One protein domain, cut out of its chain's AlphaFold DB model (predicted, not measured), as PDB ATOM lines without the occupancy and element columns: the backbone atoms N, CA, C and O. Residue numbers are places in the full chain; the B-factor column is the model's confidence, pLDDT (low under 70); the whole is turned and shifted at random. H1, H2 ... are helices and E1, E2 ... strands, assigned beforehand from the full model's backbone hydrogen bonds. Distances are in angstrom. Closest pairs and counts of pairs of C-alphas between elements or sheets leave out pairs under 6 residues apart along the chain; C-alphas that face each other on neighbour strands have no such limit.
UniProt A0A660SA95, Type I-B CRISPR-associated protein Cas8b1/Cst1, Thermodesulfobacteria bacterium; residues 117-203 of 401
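What this domain is: This is residues 117 to 203 of the 401 residues of the protein "Type I-B CRISPR-associated protein Cas8b1/Cst1" of Thermodesulfobacteria bacterium (UniProt A0A660SA95). A strongly twisted sheet of four strands, built from the two hairpins E1-E2 and E3-E4, has the long helix H1 over its E1 and E2 part on one face, while its opposite face bears no named helix. H2 packs on H1 at a steep tilt without being on the sheet, and the short H3 lies beyond H2, far from the middle of the domain. The printed part has 87 residues with three named helices and four named strands, in the order E1 E2 H1 H2 H3 E3 E4; the sheet's order is E1 - E2 - E3 - E4, all antiparallel, and the class is mixed, helices and strands. The whole is compact, with a radius of gyration of the C-alphas of 13.1 A, yet elongated in outline, spanning 42 by 26 by 23 A.

How they stand to each other: Start at the edge strand E1, residues 117 to 121, and look for its hairpin partner E2, residues 124 to 131; N 119 and O 126 are 2.8 A apart, within hydrogen-bond range. E2 is also antiparallel to E3, residues 183 to 188, with N 129 and O 185 at 2.9 A. E3 forms a hairpin with the other edge strand, E4, residues 196 to 199, where N 186 and O 196 are 2.8 A apart. Over E1 and E2 find H1, residues 136 to 152, on the sheet at a height over the sheet of 7.3 A; these make two layers, a helix on one face of a sheet. It runs along the strands, at 26 degrees to E1 on the local plane, and its closest C-alphas to E2 are those of Asn 143 and Val 130, 5.7 A apart. H1 touches H2, residues 158 to 169, at a steep tilt of 49 degrees, opposite ways; the closest C-alphas, of Val 149 and Phe 162, are 6.1 A apart. H3, residues 175 to 178, is close to H2 but not clearly touching, the closest C-alphas being those of Ile 167 and Ala 175, 7.6 A apart. In H1 and H2 every O i to N i+4 pair is within hydrogen-bond range; H3 is too short for such a pair.

Where its parts are: Find C-alpha 117 at (17.199, 10.790, 2.500), where E1 begins its 13.0 A. E2 measures 22.7 A. From C-alpha 136 at (9.411, 25.812, 3.609), H1 runs 24.8 A; H2 follows with 16.2 A and H3 with 5.2 A. E3 covers 16.1 A, and E4 covers 9.4 A, ending at C-alpha 199 at (-0.240, 9.650, 2.239).

The domain as a whole: The two farthest C-alphas, of Asn 123 and Gln 173, are 42.0 A apart. The printed part has no cut and no long link. Mean pLDDT of the printed part is 73.6; residues 170 to 181 and 190 to 195 are among the 34 under 70.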
ATOM      1  N   THR A 117      16.495  11.563   1.475       87.88
ATOM      2  CA  THR A 117      17.199  10.790   2.500       87.88
ATOM      3  C   THR A 117      17.267   9.328   2.093       87.88
ATOM      4  O   THR A 117      16.243   8.733   1.760       87.88
ATOM      5  N   ASP A 118      18.450   8.725   2.124       84.06
ATOM      6  CA  ASP A 118      18.628   7.319   1.802       84.06
ATOM      7  C   ASP A 118      18.343   6.381   2.983       84.06
ATOM      8  O   ASP A 118      18.516   6.711   4.155       84.06
ATOM      9  N   PHE A 119      17.899   5.173   2.653       82.56
ATOM     10  CA  PHE A 119      17.636   4.100   3.598       82.56
ATOM     11  C   PHE A 119      17.895   2.744   2.945       82.56
ATOM     12  O   PHE A 119      17.411   2.449   1.850       82.56
ATOM     13  N   THR A 120      18.625   1.884   3.642       77.31
ATOM     14  CA  THR A 120      18.987   0.559   3.136       77.31
ATOM     15  C   THR A 120      18.038  -0.493   3.704       77.31
ATOM     16  O   THR A 120      18.091  -0.812   4.890       77.31
ATOM     17  N   ARG A 121      17.171  -1.063   2.855       67.56
ATOM     18  CA  ARG A 121      16.291  -2.190   3.202       67.56
ATOM     19  C   ARG A 121      16.894  -3.486   2.654       67.56
ATOM     20  O   ARG A 121      16.724  -3.826   1.480       67.56
ATOM     21  N   GLY A 122      17.605  -4.222   3.508       71.12
ATOM     22  CA  GLY A 122      18.351  -5.415   3.094       71.12
ATOM     23  C   GLY A 122      19.493  -5.039   2.147       71.12
ATOM     24  O   GLY A 122      20.364  -4.269   2.532       71.12
ATOM     25  N   ASN A 123      19.466  -5.539   0.907       67.38
ATOM     26  CA  ASN A 123      20.453  -5.189  -0.127       67.38
ATOM     27  C   ASN A 123      20.003  -4.039  -1.046       67.38
ATOM     28  O   ASN A 123      20.762  -3.634  -1.925       67.38
ATOM     29  N   ASN A 124      18.781  -3.524  -0.875       71.19
ATOM     30  CA  ASN A 124      18.229  -2.489  -1.744       71.19
ATOM     31  C   ASN A 124      18.264  -1.132  -1.050       71.19
ATOM     32  O   ASN A 124      17.798  -0.984   0.081       71.19
ATOM     33  N   LYS A 125      18.770  -0.130  -1.765       77.00
ATOM     34  CA  LYS A 125      18.772   1.254  -1.313       77.00
ATOM     35  C   LYS A 125      17.543   1.980  -1.845       77.00
ATOM     36  O   LYS A 125      17.246   1.929  -3.038       77.00
ATOM     37  N   VAL A 126      16.827   2.624  -0.938       79.88
ATOM     38  CA  VAL A 126      15.570   3.325  -1.188       79.88
ATOM     39  C   VAL A 126      15.718   4.754  -0.682       79.88
ATOM     40  O   VAL A 126      16.433   4.993   0.286       79.88
ATOM     41  N   PHE A 127      15.065   5.703  -1.338       83.44
ATOM     42  CA  PHE A 127      15.143   7.121  -1.000       83.44
ATOM     43  C   PHE A 127      13.787   7.624  -0.528       83.44
ATOM     44  O   PHE A 127      12.764   7.264  -1.105       83.44
ATOM     45  N   TYR A 128      13.782   8.469   0.494       85.88
ATOM     46  CA  TYR A 128      12.577   9.025   1.089       85.88
ATOM     47  C   TYR A 128      12.596  10.553   1.095       85.88
ATOM     48  O   TYR A 128      13.651  11.175   1.228       85.88
ATOM     49  N   PHE A 129      11.412  11.151   0.990       88.19
ATOM     50  CA  PHE A 129      11.200  12.589   1.128       88.19
ATOM     51  C   PHE A 129       9.861  12.872   1.796       88.19
ATOM     52  O   PHE A 129       8.839  12.310   1.402       88.19
ATOM     53  N   VAL A 130       9.849  13.760   2.785       87.69
ATOM     54  CA  VAL A 130       8.611  14.245   3.395       87.69
ATOM     55  C   VAL A 130       8.141  15.465   2.622       87.69
ATOM     56  O   VAL A 130       8.820  16.486   2.612       87.69
ATOM     57  N   ASN A 131       6.963  15.383   2.018       85.56
ATOM     58  CA  ASN A 131       6.266  16.525   1.452       85.56
ATOM     59  C   ASN A 131       5.284  17.098   2.487       85.56
ATOM     60  O   ASN A 131       4.400  16.382   2.966       85.56
ATOM     61  N   ARG A 132       5.452  18.383   2.813       80.31
ATOM     62  CA  ARG A 132       4.544  19.200   3.632       80.31
ATOM     63  C   ARG A 132       4.293  20.522   2.920       80.31
ATOM     64  O   ARG A 132       5.227  21.120   2.391       80.31
ATOM     65  N   ASP A 133       3.055  20.989   2.955       76.25
ATOM     66  CA  ASP A 133       2.612  22.215   2.283       76.25
ATOM     67  C   ASP A 133       2.427  23.412   3.234       76.25
ATOM     68  O   ASP A 133       2.013  24.485   2.803       76.25
ATOM     69  N   SER A 134       2.758  23.254   4.520       75.75
ATOM     70  CA  SER A 134       2.548  24.274   5.550       75.75
ATOM     71  C   SER A 134       3.531  25.448   5.462       75.75
ATOM     72  O   SER A 134       3.116  26.606   5.488       75.75
ATOM     73  N   SER A 135       4.835  25.177   5.362       83.75
ATOM     74  CA  SER A 135       5.878  26.178   5.107       83.75
ATOM     75  C   SER A 135       7.185  25.519   4.652       83.75
ATOM     76  O   SER A 135       7.417  24.334   4.899       83.75
ATOM     77  N   VAL A 136       8.074  26.293   4.018       85.31
ATOM     78  CA  VAL A 136       9.411  25.812   3.609       85.31
ATOM     79  C   VAL A 136      10.256  25.406   4.822       85.31
ATOM     80  O   VAL A 136      10.979  24.415   4.762       85.31
ATOM     81  N   GLU A 137      10.140  26.134   5.935       85.44
ATOM     82  CA  GLU A 137      10.850  25.825   7.180       85.44
ATOM     83  C   GLU A 137      10.366  24.502   7.791       85.44
ATOM     84  O   GLU A 137      11.175  23.648   8.150       85.44
ATOM     85  N   GLU A 138       9.051  24.278   7.851       81.69
ATOM     86  CA  GLU A 138       8.487  23.026   8.363       81.69
ATOM     87  C   GLU A 138       8.791  21.835   7.444       81.69
ATOM     88  O   GLU A 138       9.058  20.740   7.940       81.69
ATOM     89  N   LEU A 139       8.796  22.042   6.122       86.81
ATOM     90  CA  LEU A 139       9.232  21.046   5.143       86.81
ATOM     91  C   LEU A 139      10.694  20.641   5.381       86.81
ATOM     92  O   LEU A 139      11.014  19.451   5.412       86.81
ATOM     93  N   TYR A 140      11.575  21.625   5.567       88.69
ATOM     94  CA  TYR A 140      12.992  21.394   5.830       88.69
ATOM     95  C   TYR A 140      13.208  20.652   7.154       88.69
ATOM     96  O   TYR A 140      13.847  19.598   7.175       88.69
ATOM     97  N   ASN A 141      12.599  21.134   8.240       86.94
ATOM     98  CA  ASN A 141      12.710  20.523   9.565       86.94
ATOM     99  C   ASN A 141      12.163  19.088   9.592       86.94
ATOM    100  O   ASN A 141      12.760  18.215  10.220       86.94
ATOM    101  N   ALA A 142      11.071  18.808   8.874       86.56
ATOM    102  CA  ALA A 142      10.533  17.454   8.758       86.56
ATOM    103  C   ALA A 142      11.488  16.505   8.016       86.56
ATOM    104  O   ALA A 142      11.644  15.355   8.421       86.56
ATOM    105  N   ASN A 143      12.166  16.968   6.964       90.38
ATOM    106  CA  ASN A 143      13.155  16.144   6.265       90.38
ATOM    107  C   ASN A 143      14.438  15.944   7.092       90.38
ATOM    108  O   ASN A 143      14.983  14.842   7.099       90.38
ATOM    109  N   LEU A 144      14.875  16.945   7.867       89.62
ATOM    110  CA  LEU A 144      15.958  16.766   8.845       89.62
ATOM    111  C   LEU A 144      15.594  15.729   9.913       89.62
ATOM    112  O   LEU A 144      16.408  14.869  10.250       89.62
ATOM    113  N   LEU A 145      14.364  15.784  10.425       87.44
ATOM    114  CA  LEU A 145      13.857  14.807  11.383       87.44
ATOM    115  C   LEU A 145      13.841  13.399  10.782       87.44
ATOM    116  O   LEU A 145      14.355  12.464  11.393       87.44
ATOM    117  N   LEU A 146      13.311  13.249   9.564       88.56
ATOM    118  CA  LEU A 146      13.315  11.976   8.846       88.56
ATOM    119  C   LEU A 146      14.739  11.414   8.731       88.56
ATOM    120  O   LEU A 146      14.952  10.236   9.008       88.56
ATOM    121  N   GLN A 147      15.723  12.254   8.398       88.88
ATOM    122  CA  GLN A 147      17.126  11.852   8.341       88.88
ATOM    123  C   GLN A 147      17.652  11.340   9.684       88.88
ATOM    124  O   GLN A 147      18.364  10.334   9.726       88.88
ATOM    125  N   GLN A 148      17.300  11.991  10.790       86.56
ATOM    126  CA  GLN A 148      17.688  11.531  12.124       86.56
ATOM    127  C   GLN A 148      17.032  10.191  12.482       86.56
ATOM    128  O   GLN A 148      17.699   9.310  13.026       86.56
ATOM    129  N   VAL A 149      15.751  10.015  12.152       84.06
ATOM    130  CA  VAL A 149      14.990   8.788  12.428       84.06
ATOM    131  C   VAL A 149      15.506   7.613  11.599       84.06
ATOM    132  O   VAL A 149      15.724   6.530  12.143       84.06
ATOM    133  N   LEU A 150      15.760   7.820  10.304       84.50
ATOM    134  CA  LEU A 150      16.292   6.793   9.404       84.50
ATOM    135  C   LEU A 150      17.720   6.369   9.769       84.50
ATOM    136  O   LEU A 150      18.067   5.210   9.577       84.50
ATOM    137  N   LYS A 151      18.538   7.257  10.351       83.81
ATOM    138  CA  LYS A 151      19.872   6.895  10.870       83.81
ATOM    139  C   LYS A 151      19.814   5.998  12.111       83.81
ATOM    140  O   LYS A 151      20.729   5.210  12.330       83.81
ATOM    141  N   LYS A 152      18.777   6.142  12.944       78.19
ATOM    142  CA  LYS A 152      18.606   5.359  14.181       78.19
ATOM    143  C   LYS A 152      17.942   4.004  13.935       78.19
ATOM    144  O   LYS A 152      18.174   3.070  14.697       78.19
ATOM    145  N   ASN A 153      17.111   3.908  12.902       67.00
ATOM    146  CA  ASN A 153      16.300   2.732  12.621       67.00
ATOM    147  C   ASN A 153      16.817   1.936  11.428       67.00
ATOM    148  O   ASN A 153      17.299   2.488  10.450       67.00
ATOM    149  N   THR A 154      16.654   0.618  11.482       62.56
ATOM    150  CA  THR A 154      17.019  -0.303  10.389       62.56
ATOM    151  C   THR A 154      15.817  -1.071   9.834       62.56
ATOM    152  O   THR A 154      15.962  -1.868   8.911       62.56
ATOM    153  N   ASN A 155      14.613  -0.842  10.370       63.00
ATOM    154  CA  ASN A 155      13.388  -1.554  10.004       63.00
ATOM    155  C   ASN A 155      12.254  -0.600   9.577       63.00
ATOM    156  O   ASN A 155      12.365   0.618   9.677       63.00
ATOM    157  N   GLU A 156      11.146  -1.165   9.089       56.81
ATOM    158  CA  GLU A 156      10.003  -0.416   8.534       56.81
ATOM    159  C   GLU A 156       9.190   0.378   9.578       56.81
ATOM    160  O   GLU A 156       8.325   1.169   9.207       56.81
ATOM    161  N   ASN A 157       9.476   0.217  10.877       63.78
ATOM    162  CA  ASN A 157       8.785   0.954  11.941       63.78
ATOM    163  C   ASN A 157       9.199   2.429  12.016       63.78
ATOM    164  O   ASN A 157       8.526   3.201  12.696       63.78
ATOM    165  N   PHE A 158      10.229   2.839  11.265       73.62
ATOM    166  CA  PHE A 158      10.707   4.222  11.219       73.62
ATOM    167  C   PHE A 158       9.596   5.233  10.903       73.62
ATOM    168  O   PHE A 158       9.685   6.381  11.320       73.62
ATOM    169  N   LEU A 159       8.543   4.825  10.180       69.69
ATOM    170  CA  LEU A 159       7.385   5.680   9.917       69.69
ATOM    171  C   LEU A 159       6.708   6.078  11.224       69.69
ATOM    172  O   LEU A 159       6.495   7.256  11.477       69.69
ATOM    173  N   ILE A 160       6.403   5.104  12.078       67.19
ATOM    174  CA  ILE A 160       5.753   5.350  13.368       67.19
ATOM    175  C   ILE A 160       6.643   6.239  14.237       67.19
ATOM    176  O   ILE A 160       6.135   7.161  14.877       67.19
ATOM    177  N   ASP A 161       7.954   6.009  14.208       72.38
ATOM    178  CA  ASP A 161       8.915   6.803  14.969       72.38
ATOM    179  C   ASP A 161       8.973   8.245  14.466       72.38
ATOM    180  O   ASP A 161       8.854   9.176  15.258       72.38
ATOM    181  N   PHE A 162       9.040   8.429  13.147       78.00
ATOM    182  CA  PHE A 162       8.993   9.733  12.496       78.00
ATOM    183  C   PHE A 162       7.715  10.494  12.851       78.00
ATOM    184  O   PHE A 162       7.790  11.642  13.280       78.00
ATOM    185  N   PHE A 163       6.545   9.855  12.745       72.25
ATOM    186  CA  PHE A 163       5.275  10.488  13.112       72.25
ATOM    187  C   PHE A 163       5.214  10.846  14.587       72.25
ATOM    188  O   PHE A 163       4.724  11.912  14.944       72.25
ATOM    189  N   THR A 164       5.713   9.966  15.444       69.38
ATOM    190  CA  THR A 164       5.717  10.203  16.883       69.38
ATOM    191  C   THR A 164       6.629  11.371  17.235       69.38
ATOM    192  O   THR A 164       6.189  12.277  17.935       69.38
ATOM    193  N   GLU A 165       7.863  11.406  16.724       75.56
ATOM    194  CA  GLU A 165       8.777  12.531  16.948       75.56
ATOM    195  C   GLU A 165       8.212  13.834  16.367       75.56
ATOM    196  O   GLU A 165       8.269  14.872  17.026       75.56
ATOM    197  N   LEU A 166       7.572  13.778  15.196       76.38
ATOM    198  CA  LEU A 166       6.918  14.937  14.600       76.38
ATOM    199  C   LEU A 166       5.799  15.479  15.503       76.38
ATOM    200  O   LEU A 166       5.767  16.671  15.785       76.38
ATOM    201  N   ILE A 167       4.933  14.607  16.027       69.56
ATOM    202  CA  ILE A 167       3.867  14.977  16.976       69.56
ATOM    203  C   ILE A 167       4.445  15.582  18.265       69.56
ATOM    204  O   ILE A 167       3.851  16.490  18.846       69.56
ATOM    205  N   LEU A 168       5.588  15.086  18.745       69.81
ATOM    206  CA  LEU A 168       6.233  15.617  19.949       69.81
ATOM    207  C   LEU A 168       6.794  17.030  19.726       69.81
ATOM    208  O   LEU A 168       6.769  17.841  20.663       69.81
ATOM    209  N   LEU A 169       7.288  17.308  18.516       71.94
ATOM    210  CA  LEU A 169       7.867  18.591  18.115       71.94
ATOM    211  C   LEU A 169       6.817  19.640  17.743       71.94
ATOM    212  O   LEU A 169       7.081  20.832  17.881       71.94
ATOM    213  N   GLU A 170       5.629  19.232  17.298       67.31
ATOM    214  CA  GLU A 170       4.580  20.183  16.953       67.31
ATOM    215  C   GLU A 170       4.025  20.917  18.180       67.31
ATOM    216  O   GLU A 170       3.532  20.329  19.148       67.31
ATOM    217  N   GLU A 171       4.081  22.249  18.128       60.00
ATOM    218  CA  GLU A 171       3.447  23.103  19.121       60.00
ATOM    219  C   GLU A 171       1.918  22.992  19.040       60.00
ATOM    220  O   GLU A 171       1.319  22.948  17.959       60.00
ATOM    221  N   GLN A 172       1.273  23.004  20.213       55.91
ATOM    222  CA  GLN A 172      -0.152  22.714  20.414       55.91
ATOM    223  C   GLN A 172      -1.117  23.522  19.529       55.91
ATOM    224  O   GLN A 172      -2.269  23.126  19.388       55.91
ATOM    225  N   GLN A 173      -0.702  24.644  18.934       49.00
ATOM    226  CA  GLN A 173      -1.584  25.504  18.141       49.00
ATOM    227  C   GLN A 173      -1.628  25.154  16.640       49.00
ATOM    228  O   GLN A 173      -2.676  25.365  16.028       49.00
ATOM    229  N   LYS A 174      -0.579  24.547  16.054       56.56
ATOM    230  CA  LYS A 174      -0.472  24.290  14.595       56.56
ATOM    231  C   LYS A 174      -0.824  22.857  14.151       56.56
ATOM    232  O   LYS A 174      -1.130  22.646  12.981       56.56
ATOM    233  N   ALA A 175      -0.886  21.915  15.097       52.44
ATOM    234  CA  ALA A 175      -0.941  20.469  14.846       52.44
ATOM    235  C   ALA A 175      -2.150  19.937  14.039       52.44
ATOM    236  O   ALA A 175      -2.093  18.857  13.454       52.44
ATOM    237  N   GLU A 176      -3.288  20.650  14.017       53.09
ATOM    238  CA  GLU A 176      -4.502  20.122  13.365       53.09
ATOM    239  C   GLU A 176      -4.364  20.067  11.838       53.09
ATOM    240  O   GLU A 176      -4.789  19.084  11.236       53.09
ATOM    241  N   TYR A 177      -3.780  21.101  11.226       54.97
ATOM    242  CA  TYR A 177      -3.629  21.197   9.768       54.97
ATOM    243  C   TYR A 177      -2.323  20.569   9.287       54.97
ATOM    244  O   TYR A 177      -2.285  19.929   8.240       54.97
ATOM    245  N   SER A 178      -1.265  20.698  10.082       58.88
ATOM    246  CA  SER A 178       0.074  20.241   9.734       58.88
ATOM    247  C   SER A 178       0.157  18.709   9.602       58.88
ATOM    248  O   SER A 178       0.878  18.212   8.737       58.88
ATOM    249  N   LEU A 179      -0.604  17.944  10.395       62.53
ATOM    250  CA  LEU A 179      -0.645  16.475  10.322       62.53
ATOM    251  C   LEU A 179      -1.518  15.922   9.179       62.53
ATOM    252  O   LEU A 179      -1.367  14.754   8.830       62.53
ATOM    253  N   GLN A 180      -2.427  16.721   8.603       60.97
ATOM    254  CA  GLN A 180      -3.371  16.261   7.567       60.97
ATOM    255  C   GLN A 180      -2.745  16.193   6.165       60.97
ATOM    256  O   GLN A 180      -3.207  15.414   5.335       60.97
ATOM    257  N   ASN A 181      -1.668  16.946   5.920       69.69
ATOM    258  CA  ASN A 181      -1.070  17.120   4.590       69.69
ATOM    259  C   ASN A 181       0.365  16.581   4.495       69.69
ATOM    260  O   ASN A 181       1.202  17.124   3.773       69.69
ATOM    261  N   ILE A 182       0.682  15.524   5.245       76.81
ATOM    262  CA  ILE A 182       2.008  14.900   5.186       76.81
ATOM    263  C   ILE A 182       1.972  13.714   4.234       76.81
ATOM    264  O   ILE A 182       1.304  12.706   4.484       76.81
ATOM    265  N   ALA A 183       2.749  13.812   3.161       79.62
ATOM    266  CA  ALA A 183       3.003  12.699   2.263       79.62
ATOM    267  C   ALA A 183       4.477  12.309   2.344       79.62
ATOM    268  O   ALA A 183       5.352  13.131   2.089       79.62
ATOM    269  N   LEU A 184       4.759  11.053   2.673       81.25
ATOM    270  CA  LEU A 184       6.103  10.512   2.528       81.25
ATOM    271  C   LEU A 184       6.221   9.864   1.152       81.25
ATOM    272  O   LEU A 184       5.465   8.956   0.812       81.25
ATOM    273  N   ILE A 185       7.178  10.324   0.367       82.31
ATOM    274  CA  ILE A 185       7.474   9.813  -0.964       82.31
ATOM    275  C   ILE A 185       8.638   8.834  -0.833       82.31
ATOM    276  O   ILE A 185       9.676   9.194  -0.295       82.31
ATOM    277  N   GLU A 186       8.461   7.611  -1.323       79.94
ATOM    278  CA  GLU A 186       9.483   6.568  -1.420       79.94
ATOM    279  C   GLU A 186       9.857   6.350  -2.890       79.94
ATOM    280  O   GLU A 186       8.998   6.121  -3.744       79.94
ATOM    281  N   ILE A 187      11.154   6.385  -3.179       77.56
ATOM    282  CA  ILE A 187      11.730   6.198  -4.507       77.56
ATOM    283  C   ILE A 187      12.698   5.013  -4.451       77.56
ATOM    284  O   ILE A 187      13.740   5.066  -3.800       77.56
ATOM    285  N   ASP A 188      12.359   3.936  -5.158       76.44
ATOM    286  CA  ASP A 188      13.201   2.747  -5.312       76.44
ATOM    287  C   ASP A 188      13.898   2.794  -6.678       76.44
ATOM    288  O   ASP A 188      13.287   2.528  -7.713       76.44
ATOM    289  N   LEU A 189      15.193   3.123  -6.691       70.62
ATOM    290  CA  LEU A 189      15.963   3.242  -7.934       70.62
ATOM    291  C   LEU A 189      16.276   1.902  -8.598       70.62
ATOM    292  O   LEU A 189      16.658   1.885  -9.769       70.62
ATOM    293  N   SER A 190      16.099   0.780  -7.897       66.75
ATOM    294  CA  SER A 190      16.296  -0.547  -8.485       66.75
ATOM    295  C   SER A 190      15.144  -0.955  -9.409       66.75
ATOM    296  O   SER A 190      15.314  -1.828 -10.258       66.75
ATOM    297  N   LYS A 191      13.988  -0.291  -9.298       63.75
ATOM    298  CA  LYS A 191      12.772  -0.608 -10.054       63.75
ATOM    299  C   LYS A 191      12.421   0.527 -11.015       63.75
ATOM    300  O   LYS A 191      12.734   1.685 -10.759       63.75
ATOM    301  N   ASP A 192      11.771   0.198 -12.127       60.03
ATOM    302  CA  ASP A 192      11.168   1.179 -13.049       60.03
ATOM    303  C   ASP A 192       9.702   1.439 -12.667       60.03
ATOM    304  O   ASP A 192       8.804   1.467 -13.505       60.03
ATOM    305  N   ILE A 193       9.444   1.555 -11.364       57.91
ATOM    306  CA  ILE A 193       8.107   1.781 -10.811       57.91
ATOM    307  C   ILE A 193       8.019   3.245 -10.386       57.91
ATOM    308  O   ILE A 193       8.990   3.809  -9.882       57.91
ATOM    309  N   LEU A 194       6.847   3.850 -10.591       62.50
ATOM    310  CA  LEU A 194       6.527   5.185 -10.092       62.50
ATOM    311  C   LEU A 194       6.838   5.305  -8.586       62.50
ATOM    312  O   LEU A 194       6.698   4.314  -7.859       62.50
ATOM    313  N   PRO A 195       7.222   6.501  -8.098       69.88
ATOM    314  CA  PRO A 195       7.393   6.738  -6.670       69.88
ATOM    315  C   PRO A 195       6.169   6.268  -5.884       69.88
ATOM    316  O   PRO A 195       5.029   6.544  -6.267       69.88
ATOM    317  N   LYS A 196       6.390   5.565  -4.771       70.88
ATOM    318  CA  LYS A 196       5.297   5.224  -3.863       70.88
ATOM    319  C   LYS A 196       5.032   6.418  -2.967       70.88
ATOM    320  O   LYS A 196       5.940   6.926  -2.317       70.88
ATOM    321  N   VAL A 197       3.782   6.848  -2.907       70.75
ATOM    322  CA  VAL A 197       3.368   7.942  -2.031       70.75
ATOM    323  C   VAL A 197       2.613   7.352  -0.850       70.75
ATOM    324  O   VAL A 197       1.501   6.848  -0.995       70.75
ATOM    325  N   PHE A 198       3.217   7.421   0.330       68.56
ATOM    326  CA  PHE A 198       2.546   7.162   1.592       68.56
ATOM    327  C   PHE A 198       1.868   8.452   2.041       68.56
ATOM    328  O   PHE A 198       2.465   9.301   2.705       68.56
ATOM    329  N   SER A 199       0.607   8.616   1.654       63.34
ATOM    330  CA  SER A 199      -0.240   9.650   2.239       63.34
ATOM    331  C   SER A 199      -0.600   9.226   3.658       63.34
ATOM    332  O   SER A 199      -1.348   8.258   3.847       63.34
ATOM    333  N   PHE A 200      -0.102   9.946   4.657       64.06
ATOM    334  CA  PHE A 200      -0.584   9.777   6.019       64.06
ATOM    335  C   PHE A 200      -1.915  10.495   6.114       64.06
ATOM    336  O   PHE A 200      -2.000  11.651   6.503       64.06
ATOM    337  N   ASN A 201      -2.968   9.798   5.692       57.75
ATOM    338  CA  ASN A 201      -4.323  10.321   5.713       57.75
ATOM    339  C   ASN A 201      -4.849  10.247   7.158       57.75
ATOM    340  O   ASN A 201      -5.668   9.398   7.526       57.75
ATOM    341  N   ILE A 202      -4.280  11.085   8.027       70.75
ATOM    342  CA  ILE A 202      -4.737  11.262   9.398       70.75
ATOM    343  C   ILE A 202      -6.054  12.020   9.298       70.75
ATOM    344  O   ILE A 202      -6.086  13.185   8.911       70.75
ATOM    345  N   SER A 203      -7.160  11.347   9.622       74.25
ATOM    346  CA  SER A 203      -8.466  12.003   9.599       74.25
ATOM    347  C   SER A 203      -8.472  13.205  10.545       74.25
ATOM    348  O   SER A 203      -7.762  13.225  11.557       74.25
TER     349      SER A 203